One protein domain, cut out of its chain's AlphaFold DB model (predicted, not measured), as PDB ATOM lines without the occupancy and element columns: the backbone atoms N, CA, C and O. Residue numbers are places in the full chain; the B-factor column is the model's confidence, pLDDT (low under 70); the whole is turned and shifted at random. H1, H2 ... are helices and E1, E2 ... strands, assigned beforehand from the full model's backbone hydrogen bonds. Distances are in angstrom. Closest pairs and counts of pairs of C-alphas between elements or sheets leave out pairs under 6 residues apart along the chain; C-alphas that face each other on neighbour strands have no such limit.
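This is residues 141 to 192 and 219 to 259 of the 305 residues of an uncharacterized protein of Phlebia centrifuga (UniProt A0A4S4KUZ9). The model is an elongated, two-part rod: a twisted four-stranded sheet with the short helix H1 over one face makes one part, and the helices H2, H3 and H4 make the other. H2 packs on H4 at a steep angle, and the short H3 follows H2 at the far end, while the loop between E3 and E4 reaches the opposite end. The printed part has 93 residues, with four named helices and four named strands in the order E1 E2 H1 H2 H3 H4 E3 E4; the sheet is mixed, with the order E2 E1 E3 E4. The class is mixed, helices and strands, and the whole is loose, with a radius of gyration of the C-alphas of 16.3 A and spans of 54 by 26 by 20 A.

E1 is residues 141 to 145, 12.7 A long, beginning at C-alpha 141 (167.168, 201.021, 239.869). E2 is residues 152 to 154, 6.2 A, and H1 is residues 157 to 162, 8.7 A. H2, residues 175 to 183, is 12.3 A long, and H3, residues 185 to 190, is 10.5 A. H4, residues 219 to 230, is 16.5 A long and begins at C-alpha 219 (148.884, 203.957, 261.296). E3, residues 235 to 241, is 19.5 A long, and E4, residues 253 to 257, is 13.2 A, ending at C-alpha 257 (165.841, 192.165, 244.954).

E1 and E2 form an antiparallel hairpin at 150 degrees, with N 142 and O 154 2.8 A apart. E1 and E3 are parallel at 24 degrees, with N 143 and O 238 2.8 A apart. E3 and E4 form an antiparallel hairpin at 147 degrees, with N 237 and O 255 2.8 A apart. The sheet is only just strongly twisted, with C-alphas up to 4.3 A off its best plane. H1 is on the sheet at a height of 9.4 A, over E1 and slantwise to it at 35 degrees on the local plane; the closest C-alphas of E1 and H1 are those of Val 142 and Val 160, 6.4 A apart. H2 and H4 touch, closest at the C-alphas of Ala 183 and Gln 223, 4.6 A, at a steep tilt of 44 degrees, opposite ways. H2 and H3 are close but not clearly touching, closest at the C-alphas of Thr 181 and Ser 187, 6.8 A, and about perpendicular at 89 degrees. H1 and H2 are apart. In H1, H2 and H4 every O i to N i+4 pair is within hydrogen-bond range; in H3 0 of 2 are, beside 3 of 3 O i to N i+3 pairs.

The two C-alphas farthest apart, those of Ser 192 and Gly 246, are 54.3 A apart. Residues 193 to 218 are not printed, and C-alphas 192 and 219 are 12.0 A apart across this cut. The links from H1 to H2, 12 residues, and from E3 to E4, 11 residues, are long. The mean pLDDT of the printed part is 89.4, and residues 186 to 192 are under 70.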
ATOM      1  N   SER A 141     166.051 200.327 239.239       97.00
ATOM      2  CA  SER A 141     167.168 201.021 239.869       97.00
ATOM      3  C   SER A 141     168.468 200.709 239.148       97.00
ATOM      4  O   SER A 141     168.724 199.584 238.725       97.00
ATOM      5  N   VAL A 142     169.267 201.742 238.941       97.19
ATOM      6  CA  VAL A 142     170.515 201.682 238.199       97.19
ATOM      7  C   VAL A 142     171.651 201.724 239.207       97.19
ATOM      8  O   VAL A 142     171.762 202.671 239.981       97.19
ATOM      9  N   GLU A 143     172.471 200.681 239.204       96.44
ATOM     10  CA  GLU A 143     173.688 200.572 239.999       96.44
ATOM     11  C   GLU A 143     174.884 200.796 239.074       96.44
ATOM     12  O   GLU A 143     175.283 199.924 238.298       96.44
ATOM     13  N   GLU A 144     175.439 201.999 239.144       94.38
ATOM     14  CA  GLU A 144     176.657 202.365 238.431       94.38
ATOM     15  C   GLU A 144     177.859 201.883 239.253       94.38
ATOM     16  O   GLU A 144     178.040 202.298 240.402       94.38
ATOM     17  N   ARG A 145     178.656 200.968 238.692       92.38
ATOM     18  CA  ARG A 145     179.877 200.472 239.334       92.38
ATOM     19  C   ARG A 145     181.075 201.275 238.849       92.38
ATOM     20  O   ARG A 145     181.394 201.281 237.660       92.38
ATOM     21  N   HIS A 146     181.743 201.924 239.796       89.75
ATOM     22  CA  HIS A 146     183.003 202.628 239.597       89.75
ATOM     23  C   HIS A 146     184.120 201.868 240.318       89.75
ATOM     24  O   HIS A 146     184.440 202.146 241.469       89.75
ATOM     25  N   GLY A 147     184.702 200.867 239.654       84.00
ATOM     26  CA  GLY A 147     185.796 200.082 240.237       84.00
ATOM     27  C   GLY A 147     185.394 199.366 241.535       84.00
ATOM     28  O   GLY A 147     184.401 198.642 241.556       84.00
ATOM     29  N   SER A 148     186.186 199.544 242.598       81.19
ATOM     30  CA  SER A 148     185.958 198.958 243.931       81.19
ATOM     31  C   SER A 148     184.948 199.715 244.795       81.19
ATOM     32  O   SER A 148     184.627 199.252 245.891       81.19
ATOM     33  N   ASP A 149     184.479 200.877 244.346       79.00
ATOM     34  CA  ASP A 149     183.763 201.805 245.212       79.00
ATOM     35  C   ASP A 149     182.264 201.507 245.301       79.00
ATOM     36  O   ASP A 149     181.671 200.792 244.486       79.00
ATOM     37  N   LEU A 150     181.650 202.067 246.348       78.12
ATOM     38  CA  LEU A 150     180.233 201.923 246.663       78.12
ATOM     39  C   LEU A 150     179.366 202.304 245.455       78.12
ATOM     40  O   LEU A 150     179.427 203.426 244.953       78.12
ATOM     41  N   SER A 151     178.515 201.376 245.016       85.69
ATOM     42  CA  SER A 151     177.576 201.620 243.925       85.69
ATOM     43  C   SER A 151     176.507 202.617 244.360       85.69
ATOM     44  O   SER A 151     175.785 202.380 245.333       85.69
ATOM     45  N   VAL A 152     176.364 203.709 243.612       88.50
ATOM     46  CA  VAL A 152     175.286 204.676 243.823       88.50
ATOM     47  C   VAL A 152     174.030 204.150 243.134       88.50
ATOM     48  O   VAL A 152     174.000 204.018 241.912       88.50
ATOM     49  N   GLU A 153     172.996 203.839 243.919       93.69
ATOM     50  CA  GLU A 153     171.691 203.430 243.393       93.69
ATOM     51  C   GLU A 153     170.908 204.676 242.952       93.69
ATOM     52  O   GLU A 153     170.551 205.518 243.776       93.69
ATOM     53  N   LYS A 154     170.641 204.795 241.647       95.25
ATOM     54  CA  LYS A 154     169.850 205.888 241.061       95.25
ATOM     55  C   LYS A 154     168.556 205.339 240.469       95.25
ATOM     56  O   LYS A 154     168.560 204.330 239.770       95.25
ATOM     57  N   THR A 155     167.441 206.013 240.725       95.31
ATOM     58  CA  THR A 155     166.107 205.639 240.212       95.31
ATOM     59  C   THR A 155     165.540 206.666 239.235       95.31
ATOM     60  O   THR A 155     164.411 206.530 238.763       95.31
ATOM     61  N   ASP A 156     166.306 207.702 238.913       95.94
ATOM     62  CA  ASP A 156     165.827 208.790 238.070       95.94
ATOM     63  C   ASP A 156     165.694 208.345 236.617       95.94
ATOM     64  O   ASP A 156     166.472 207.532 236.109       95.94
ATOM     65  N   ARG A 157     164.693 208.900 235.931       95.94
ATOM     66  CA  ARG A 157     164.412 208.578 234.528       95.94
ATOM     67  C   ARG A 157     165.621 208.844 233.631       95.94
ATOM     68  O   ARG A 157     165.900 208.036 232.747       95.94
ATOM     69  N   ASP A 158     166.346 209.922 233.904       96.12
ATOM     70  CA  ASP A 158     167.527 210.312 233.136       96.12
ATOM     71  C   ASP A 158     168.667 209.313 233.334       96.12
ATOM     72  O   ASP A 158     169.289 208.904 232.364       96.12
ATOM     73  N   SER A 159     168.864 208.810 234.557       95.25
ATOM     74  CA  SER A 159     169.879 207.785 234.840       95.25
ATOM     75  C   SER A 159     169.594 206.467 234.110       95.25
ATOM     76  O   SER A 159     170.510 205.840 233.581       95.25
ATOM     77  N   VAL A 160     168.322 206.057 234.042       95.50
ATOM     78  CA  VAL A 160     167.895 204.867 233.281       95.50
ATOM     79  C   VAL A 160     168.126 205.064 231.783       95.50
ATOM     80  O   VAL A 160     168.639 204.164 231.118       95.50
ATOM     81  N   PHE A 161     167.792 206.246 231.262       95.06
ATOM     82  CA  PHE A 161     167.999 206.581 229.856       95.06
ATOM     83  C   PHE A 161     169.489 206.644 229.491       95.06
ATOM     84  O   PHE A 161     169.893 206.053 228.492       95.06
ATOM     85  N   SER A 162     170.321 207.276 230.324       93.75
ATOM     86  CA  SER A 162     171.778 207.336 230.144       93.75
ATOM     87  C   SER A 162     172.434 205.957 230.170       93.75
ATOM     88  O   SER A 162     173.418 205.740 229.471       93.75
ATOM     89  N   ALA A 163     171.877 205.009 230.925       93.31
ATOM     90  CA  ALA A 163     172.347 203.627 230.938       93.31
ATOM     91  C   ALA A 163     171.913 202.815 229.696       93.31
ATOM     92  O   ALA A 163     172.238 201.631 229.597       93.31
ATOM     93  N   GLY A 164     171.170 203.419 228.758       92.94
ATOM     94  CA  GLY A 164     170.665 202.754 227.554       92.94
ATOM     95  C   GLY A 164     169.545 201.750 227.834       92.94
ATOM     96  O   GLY A 164     169.251 200.895 227.000       92.94
ATOM     97  N   ILE A 165     168.925 201.833 229.011       94.44
ATOM     98  CA  ILE A 165     167.882 200.913 229.453       94.44
ATOM     99  C   ILE A 165     166.519 201.529 229.185       94.44
ATOM    100  O   ILE A 165     166.301 202.741 229.254       94.44
ATOM    101  N   ARG A 166     165.539 200.665 228.963       93.75
ATOM    102  CA  ARG A 166     164.148 201.073 228.911       93.75
ATOM    103  C   ARG A 166     163.572 201.277 230.316       93.75
ATOM    104  O   ARG A 166     163.566 200.363 231.136       93.75
ATOM    105  N   GLY A 167     162.968 202.441 230.554       93.31
ATOM    106  CA  GLY A 167     162.153 202.671 231.749       93.31
ATOM    107  C   GLY A 167     160.956 201.715 231.835       93.31
ATOM    108  O   GLY A 167     160.315 201.404 230.827       93.31
ATOM    109  N   VAL A 168     160.636 201.263 233.048       93.69
ATOM    110  CA  VAL A 168     159.517 200.347 233.309       93.69
ATOM    111  C   VAL A 168     158.464 201.047 234.158       93.69
ATOM    112  O   VAL A 168     158.790 201.778 235.084       93.69
ATOM    113  N   GLY A 169     157.189 200.807 233.844       93.12
ATOM    114  CA  GLY A 169     156.058 201.184 234.686       93.12
ATOM    115  C   GLY A 169     155.966 202.673 235.023       93.12
ATOM    116  O   GLY A 169     155.662 203.482 234.152       93.12
ATOM    117  N   LEU A 170     156.164 203.000 236.302       95.94
ATOM    118  CA  LEU A 170     156.005 204.343 236.871       95.94
ATOM    119  C   LEU A 170     157.370 205.000 237.152       95.94
ATOM    120  O   LEU A 170     157.515 205.748 238.118       95.94
ATOM    121  N   GLN A 171     158.379 204.707 236.324       96.50
ATOM    122  CA  GLN A 171     159.734 205.246 236.461       96.50
ATOM    123  C   GLN A 171     159.744 206.772 236.637       96.50
ATOM    124  O   GLN A 171     159.205 207.504 235.807       96.50
ATOM    125  N   GLY A 172     160.415 207.245 237.691       94.56
ATOM    126  CA  GLY A 172     160.574 208.672 237.980       94.56
ATOM    127  C   GLY A 172     159.358 209.339 238.630       94.56
ATOM    128  O   GLY A 172     159.418 210.524 238.926       94.56
ATOM    129  N   ALA A 173     158.271 208.606 238.898       96.12
ATOM    130  CA  ALA A 173     157.106 209.157 239.594       96.12
ATOM    131  C   ALA A 173     157.285 209.224 241.126       96.12
ATOM    132  O   ALA A 173     156.419 209.753 241.816       96.12
ATOM    133  N   GLY A 174     158.369 208.656 241.674       95.38
ATOM    134  CA  GLY A 174     158.624 208.611 243.120       95.38
ATOM    135  C   GLY A 174     157.672 207.690 243.893       95.38
ATOM    136  O   GLY A 174     157.627 207.725 245.123       95.38
ATOM    137  N   VAL A 175     156.920 206.844 243.186       96.06
ATOM    138  CA  VAL A 175     155.867 206.005 243.764       96.06
ATOM    139  C   VAL A 175     156.455 204.951 244.697       96.06
ATOM    140  O   VAL A 175     155.902 204.690 245.766       96.06
ATOM    141  N   LEU A 176     157.592 204.346 244.343       95.62
ATOM    142  CA  LEU A 176     158.241 203.383 245.234       95.62
ATOM    143  C   LEU A 176     158.753 204.057 246.515       95.62
ATOM    144  O   LEU A 176     158.630 203.482 247.599       95.62
ATOM    145  N   ALA A 177     159.293 205.273 246.405       95.31
ATOM    146  CA  ALA A 177     159.731 206.054 247.557       95.31
ATOM    147  C   ALA A 177     158.551 206.374 248.487       95.31
ATOM    148  O   ALA A 177     158.650 206.151 249.691       95.31
ATOM    149  N   GLU A 178     157.405 206.777 247.938       95.50
ATOM    150  CA  GLU A 178     156.170 207.004 248.696       95.50
ATOM    151  C   GLU A 178     155.671 205.723 249.398       95.50
ATOM    152  O   GLU A 178     155.347 205.716 250.585       95.50
ATOM    153  N   ILE A 179     155.676 204.580 248.713       96.19
ATOM    154  CA  ILE A 179     155.313 203.295 249.333       96.19
ATOM    155  C   ILE A 179     156.258 202.971 250.503       96.19
ATOM    156  O   ILE A 179     155.813 202.478 251.546       96.19
ATOM    157  N   ARG A 180     157.559 203.252 250.353       95.31
ATOM    158  CA  ARG A 180     158.562 203.065 251.411       95.31
ATOM    159  C   ARG A 180     158.316 203.985 252.604       95.31
ATOM    160  O   ARG A 180     158.437 203.512 253.735       95.31
ATOM    161  N   THR A 181     157.928 205.246 252.398       94.25
ATOM    162  CA  THR A 181     157.617 206.161 253.513       94.25
ATOM    163  C   THR A 181     156.431 205.647 254.328       94.25
ATOM    164  O   THR A 181     156.524 205.580 255.556       94.25
ATOM    165  N   PHE A 182     155.370 205.159 253.673       93.50
ATOM    166  CA  PHE A 182     154.225 204.554 254.362       93.50
ATOM    167  C   PHE A 182     154.546 203.214 255.036       93.50
ATOM    168  O   PHE A 182     153.947 202.870 256.056       93.50
ATOM    169  N   ALA A 183     155.486 202.440 254.492       94.00
ATOM    170  CA  ALA A 183     155.921 201.169 255.067       94.00
ATOM    171  C   ALA A 183     156.922 201.333 256.230       94.00
ATOM    172  O   ALA A 183     157.033 200.445 257.092       94.00
ATOM    173  N   SER A 184     157.659 202.444 256.283       90.44
ATOM    174  CA  SER A 184     158.731 202.666 257.254       90.44
ATOM    175  C   SER A 184     158.194 202.853 258.682       90.44
ATOM    176  O   SER A 184     157.231 203.595 258.893       90.44
ATOM    177  N   PRO A 185     158.797 202.200 259.700       78.81
ATOM    178  CA  PRO A 185     158.422 202.399 261.103       78.81
ATOM    179  C   PRO A 185     158.862 203.762 261.641       78.81
ATOM    180  O   PRO A 185     158.322 204.211 262.650       78.81
ATOM    181  N   ALA A 186     159.804 204.422 260.959       60.97
ATOM    182  CA  ALA A 186     160.322 205.738 261.319       60.97
ATOM    183  C   ALA A 186     159.348 206.886 261.003       60.97
ATOM    184  O   ALA A 186     159.531 207.989 261.511       60.97
ATOM    185  N   SER A 187     158.248 206.628 260.283       56.75
ATOM    186  CA  SER A 187     157.125 207.577 260.164       56.75
ATOM    187  C   SER A 187     156.516 207.961 261.525       56.75
ATOM    188  O   SER A 187     155.797 208.953 261.623       56.75
ATOM    189  N   LYS A 188     156.876 207.250 262.605       52.44
ATOM    190  CA  LYS A 188     156.649 207.675 263.991       52.44
ATOM    191  C   LYS A 188     157.171 209.083 264.301       52.44
ATOM    192  O   LYS A 188     156.546 209.737 265.123       52.44
ATOM    193  N   ALA A 189     158.226 209.579 263.648       53.44
ATOM    194  CA  ALA A 189     158.694 210.958 263.848       53.44
ATOM    195  C   ALA A 189     157.687 212.011 263.338       53.44
ATOM    196  O   ALA A 189     157.598 213.097 263.895       53.44
ATOM    197  N   LEU A 190     156.857 211.666 262.346       52.47
ATOM    198  CA  LEU A 190     155.737 212.503 261.893       52.47
ATOM    199  C   LEU A 190     154.460 212.290 262.727       52.47
ATOM    200  O   LEU A 190     153.477 213.002 262.548       52.47
ATOM    201  N   GLN A 191     154.447 211.300 263.628       53.38
ATOM    202  CA  GLN A 191     153.285 210.932 264.446       53.38
ATOM    203  C   GLN A 191     153.524 211.040 265.949       53.38
ATOM    204  O   GLN A 191     152.590 210.819 266.723       53.38
ATOM    205  N   SER A 192     154.713 211.457 266.388       51.28
ATOM    206  CA  SER A 192     154.871 212.106 267.683       51.28
ATOM    207  C   SER A 192     154.248 213.496 267.593       51.28
ATOM    208  O   SER A 192     154.915 214.513 267.746       51.28
ATOM    209  N   PRO A 219     147.627 203.910 262.046       89.75
ATOM    210  CA  PRO A 219     148.884 203.957 261.296       89.75
ATOM    211  C   PRO A 219     149.540 202.582 261.112       89.75
ATOM    212  O   PRO A 219     150.015 202.245 260.031       89.75
ATOM    213  N   ARG A 220     149.478 201.734 262.149       91.62
ATOM    214  CA  ARG A 220     149.988 200.355 262.115       91.62
ATOM    215  C   ARG A 220     149.283 199.497 261.062       91.62
ATOM    216  O   ARG A 220     149.930 198.660 260.431       91.62
ATOM    217  N   PHE A 221     147.969 199.671 260.888       92.94
ATOM    218  CA  PHE A 221     147.217 198.963 259.855       92.94
ATOM    219  C   PHE A 221     147.747 199.341 258.474       92.94
ATOM    220  O   PHE A 221     148.181 198.456 257.736       92.94
ATOM    221  N   VAL A 222     147.787 200.643 258.174       94.06
ATOM    222  CA  VAL A 222     148.251 201.184 256.888       94.06
ATOM    223  C   VAL A 222     149.668 200.703 256.589       94.06
ATOM    224  O   VAL A 222     149.903 200.051 255.571       94.06
ATOM    225  N   GLN A 223     150.586 200.896 257.534       94.19
ATOM    226  CA  GLN A 223     151.975 200.477 257.415       94.19
ATOM    227  C   GLN A 223     152.110 198.989 257.075       94.19
ATOM    228  O   GLN A 223     152.825 198.610 256.146       94.19
ATOM    229  N   ARG A 224     151.399 198.115 257.801       94.69
ATOM    230  CA  ARG A 224     151.441 196.670 257.549       94.69
ATOM    231  C   ARG A 224     150.938 196.327 256.146       94.69
ATOM    232  O   ARG A 224     151.503 195.437 255.515       94.69
ATOM    233  N   ARG A 225     149.903 197.013 255.650       96.00
ATOM    234  CA  ARG A 225     149.380 196.800 254.288       96.00
ATOM    235  C   ARG A 225     150.402 197.209 253.223       96.00
ATOM    236  O   ARG A 225     150.610 196.448 252.281       96.00
ATOM    237  N   TYR A 226     151.084 198.341 253.398       96.94
ATOM    238  CA  TYR A 226     152.142 198.784 252.481       96.94
ATOM    239  C   TYR A 226     153.371 197.863 252.502       96.94
ATOM    240  O   TYR A 226     153.917 197.543 251.450       96.94
ATOM    241  N   ARG A 227     153.755 197.321 253.662       96.25
ATOM    242  CA  ARG A 227     154.816 196.298 253.743       96.25
ATOM    243  C   ARG A 227     154.459 194.997 253.019       96.25
ATOM    244  O   ARG A 227     155.317 194.378 252.393       96.25
ATOM    245  N   GLU A 228     153.199 194.572 253.081       95.88
ATOM    246  CA  GLU A 228     152.718 193.418 252.308       95.88
ATOM    247  C   GLU A 228     152.645 193.710 250.801       95.88
ATOM    248  O   GLU A 228     152.830 192.809 249.977       95.88
ATOM    249  N   LEU A 229     152.388 194.965 250.420       96.88
ATOM    250  CA  LEU A 229     152.506 195.412 249.037       96.88
ATOM    251  C   LEU A 229     153.963 195.334 248.564       96.88
ATOM    252  O   LEU A 229     154.197 194.720 247.527       96.88
ATOM    253  N   LEU A 230     154.927 195.843 249.341       96.50
ATOM    254  CA  LEU A 230     156.361 195.779 249.022       96.50
ATOM    255  C   LEU A 230     156.855 194.346 248.771       96.50
ATOM    256  O   LEU A 230     157.643 194.118 247.862       96.50
ATOM    257  N   ASN A 231     156.331 193.343 249.481       95.31
ATOM    258  CA  ASN A 231     156.682 191.939 249.215       95.31
ATOM    259  C   ASN A 231     156.261 191.441 247.814       95.31
ATOM    260  O   ASN A 231     156.787 190.439 247.328       95.31
ATOM    261  N   ARG A 232     155.306 192.119 247.172       95.69
ATOM    262  CA  ARG A 232     154.793 191.825 245.820       95.69
ATOM    263  C   ARG A 232     155.318 192.813 244.770       95.69
ATOM    264  O   ARG A 232     154.847 192.799 243.629       95.69
ATOM    265  N   LEU A 233     156.250 193.679 245.164       96.44
ATOM    266  CA  LEU A 233     156.917 194.670 244.329       96.44
ATOM    267  C   LEU A 233     158.411 194.333 244.274       96.44
ATOM    268  O   LEU A 233     159.171 194.782 245.131       96.44
ATOM    269  N   PRO A 234     158.842 193.504 243.309       97.12
ATOM    270  CA  PRO A 234     160.264 193.280 243.107       97.12
ATOM    271  C   PRO A 234     160.931 194.578 242.650       97.12
ATOM    272  O   PRO A 234     160.346 195.346 241.884       97.12
ATOM    273  N   ILE A 235     162.161 194.791 243.106       96.75
ATOM    274  CA  ILE A 235     163.026 195.880 242.660       96.75
ATOM    275  C   ILE A 235     163.931 195.286 241.587       96.75
ATOM    276  O   ILE A 235     164.704 194.365 241.865       96.75
ATOM    277  N   LEU A 236     163.777 195.758 240.352       97.88
ATOM    278  CA  LEU A 236     164.642 195.361 239.250       97.88
ATOM    279  C   LEU A 236     165.857 196.284 239.255       97.88
ATOM    280  O   LEU A 236     165.705 197.489 239.100       97.88
ATOM    281  N   LYS A 237     167.040 195.711 239.439       97.75
ATOM    282  CA  LYS A 237     168.303 196.435 239.465       97.75
ATOM    283  C   LYS A 237     169.071 196.174 238.184       97.75
ATOM    284  O   LYS A 237     169.196 195.019 237.780       97.75
ATOM    285  N   TYR A 238     169.610 197.208 237.564       97.69
ATOM    286  CA  TYR A 238     170.531 197.078 236.448       97.69
ATOM    287  C   TYR A 238     171.910 197.546 236.871       97.69
ATOM    288  O   TYR A 238     172.087 198.698 237.256       97.69
ATOM    289  N   SER A 239     172.876 196.643 236.783       96.38
ATOM    290  CA  SER A 239     174.270 196.918 237.105       96.38
ATOM    291  C   SER A 239     175.087 197.017 235.827       96.38
ATOM    292  O   SER A 239     175.007 196.131 234.970       96.38
ATOM    293  N   TYR A 240     175.872 198.079 235.700       94.56
ATOM    294  CA  TYR A 240     176.823 198.236 234.607       94.56
ATOM    295  C   TYR A 240     178.101 198.899 235.107       94.56
ATOM    296  O   TYR A 240     178.086 199.686 236.057       94.56
ATOM    297  N   ASP A 241     179.205 198.561 234.450       91.62
ATOM    298  CA  ASP A 241     180.500 199.160 234.729       91.62
ATOM    299  C   ASP A 241     180.627 200.419 233.871       91.62
ATOM    300  O   ASP A 241     180.557 200.348 232.636       91.62
ATOM    301  N   LYS A 242     180.806 201.580 234.511       87.25
ATOM    302  CA  LYS A 242     181.093 202.808 233.771       87.25
ATOM    303  C   LYS A 242     182.551 202.763 233.335       87.25
ATOM    304  O   LYS A 242     183.468 203.090 234.086       87.25
ATOM    305  N   LEU A 243     182.754 202.274 232.126       81.25
ATOM    306  CA  LEU A 243     184.063 202.201 231.510       81.25
ATOM    307  C   LEU A 243     184.614 203.601 231.211       81.25
ATOM    308  O   LEU A 243     183.858 204.516 230.884       81.25
ATOM    309  N   ALA A 244     185.939 203.747 231.307       70.19
ATOM    310  CA  ALA A 244     186.638 204.918 230.791       70.19
ATOM    311  C   ALA A 244     186.385 205.033 229.278       70.19
ATOM    312  O   ALA A 244     186.347 204.008 228.582       70.19
ATOM    313  N   GLU A 245     186.182 206.264 228.802       76.06
ATOM    314  CA  GLU A 245     185.905 206.588 227.399       76.06
ATOM    315  C   GLU A 245     186.856 205.811 226.471       76.06
ATOM    316  O   GLU A 245     188.068 206.007 226.504       76.06
ATOM    317  N   GLY A 246     186.313 204.874 225.682       76.75
ATOM    318  CA  GLY A 246     187.071 204.118 224.676       76.75
ATOM    319  C   GLY A 246     187.166 202.601 224.868       76.75
ATOM    320  O   GLY A 246     187.643 201.924 223.961       76.75
ATOM    321  N   SER A 247     186.687 202.026 225.978       79.94
ATOM    322  CA  SER A 247     186.606 200.559 226.101       79.94
ATOM    323  C   SER A 247     185.215 200.024 225.748       79.94
ATOM    324  O   SER A 247     184.189 200.625 226.062       79.94
ATOM    325  N   SER A 248     185.183 198.893 225.038       76.69
ATOM    326  CA  SER A 248     183.949 198.258 224.571       76.69
ATOM    327  C   SER A 248     183.009 197.972 225.743       76.69
ATOM    328  O   SER A 248     183.381 197.240 226.666       76.69
ATOM    329  N   HIS A 249     181.791 198.513 225.687       74.75
ATOM    330  CA  HIS A 249     180.781 198.335 226.726       74.75
ATOM    331  C   HIS A 249     180.477 196.852 226.948       74.75
ATOM    332  O   HIS A 249     179.888 196.187 226.094       74.75
ATOM    333  N   LYS A 250     180.850 196.333 228.122       85.50
ATOM    334  CA  LYS A 250     180.286 195.070 228.596       85.50
ATOM    335  C   LYS A 250     178.780 195.274 228.783       85.50
ATOM    336  O   LYS A 250     178.391 196.278 229.386       85.50
ATOM    337  N   PRO A 251     177.934 194.360 228.281       88.44
ATOM    338  CA  PRO A 251     176.502 194.464 228.504       88.44
ATOM    339  C   PRO A 251     176.236 194.421 230.009       88.44
ATOM    340  O   PRO A 251     176.767 193.558 230.715       88.44
ATOM    341  N   GLY A 252     175.439 195.367 230.504       94.19
ATOM    342  CA  GLY A 252     175.037 195.365 231.902       94.19
ATOM    343  C   GLY A 252     174.187 194.141 232.238       94.19
ATOM    344  O   GLY A 252     173.675 193.434 231.365       94.19
ATOM    345  N   SER A 253     174.045 193.875 233.531       96.00
ATOM    346  CA  SER A 253     173.307 192.718 234.027       96.00
ATOM    347  C   SER A 253     172.155 193.134 234.929       96.00
ATOM    348  O   SER A 253     172.292 194.006 235.794       96.00
ATOM    349  N   TYR A 254     171.007 192.489 234.723       97.62
ATOM    350  CA  TYR A 254     169.834 192.665 235.563       97.62
ATOM    351  C   TYR A 254     169.869 191.704 236.749       97.62
ATOM    352  O   TYR A 254     170.032 190.494 236.585       97.62
ATOM    353  N   SER A 255     169.631 192.239 237.937       97.25
ATOM    354  CA  SER A 255     169.372 191.473 239.149       97.25
ATOM    355  C   SER A 255     168.050 191.915 239.768       97.25
ATOM    356  O   SER A 255     167.486 192.951 239.419       97.25
ATOM    357  N   VAL A 256     167.487 191.091 240.646       97.62
ATOM    358  CA  VAL A 256     166.178 191.363 241.242       97.62
ATOM    359  C   VAL A 256     166.266 191.168 242.740       97.62
ATOM    360  O   VAL A 256     166.605 190.075 243.199       97.62
ATOM    361  N   SER A 257     165.894 192.195 243.495       96.25
ATOM    362  CA  SER A 257     165.841 192.165 244.954       96.25
ATOM    363  C   SER A 257     164.435 192.485 245.476       96.25
ATOM    364  O   SER A 257     163.515 192.820 244.723       96.25
ATOM    365  N   LYS A 258     164.243 192.329 246.789       95.50
ATOM    366  CA  LYS A 258     163.056 192.811 247.507       95.50
ATOM    367  C   LYS A 258     163.436 193.975 248.403       95.50
ATOM    368  O   LYS A 258     164.582 194.084 248.832       95.50
ATOM    369  N   ASP A 259     162.446 194.795 248.728       95.44
ATOM    370  CA  ASP A 259     162.610 195.823 249.746       95.44
ATOM    371  C   ASP A 259     162.874 195.186 251.125       95.44
ATOM    372  O   ASP A 259     162.172 194.235 251.489       95.44
TER     373      ASP A 259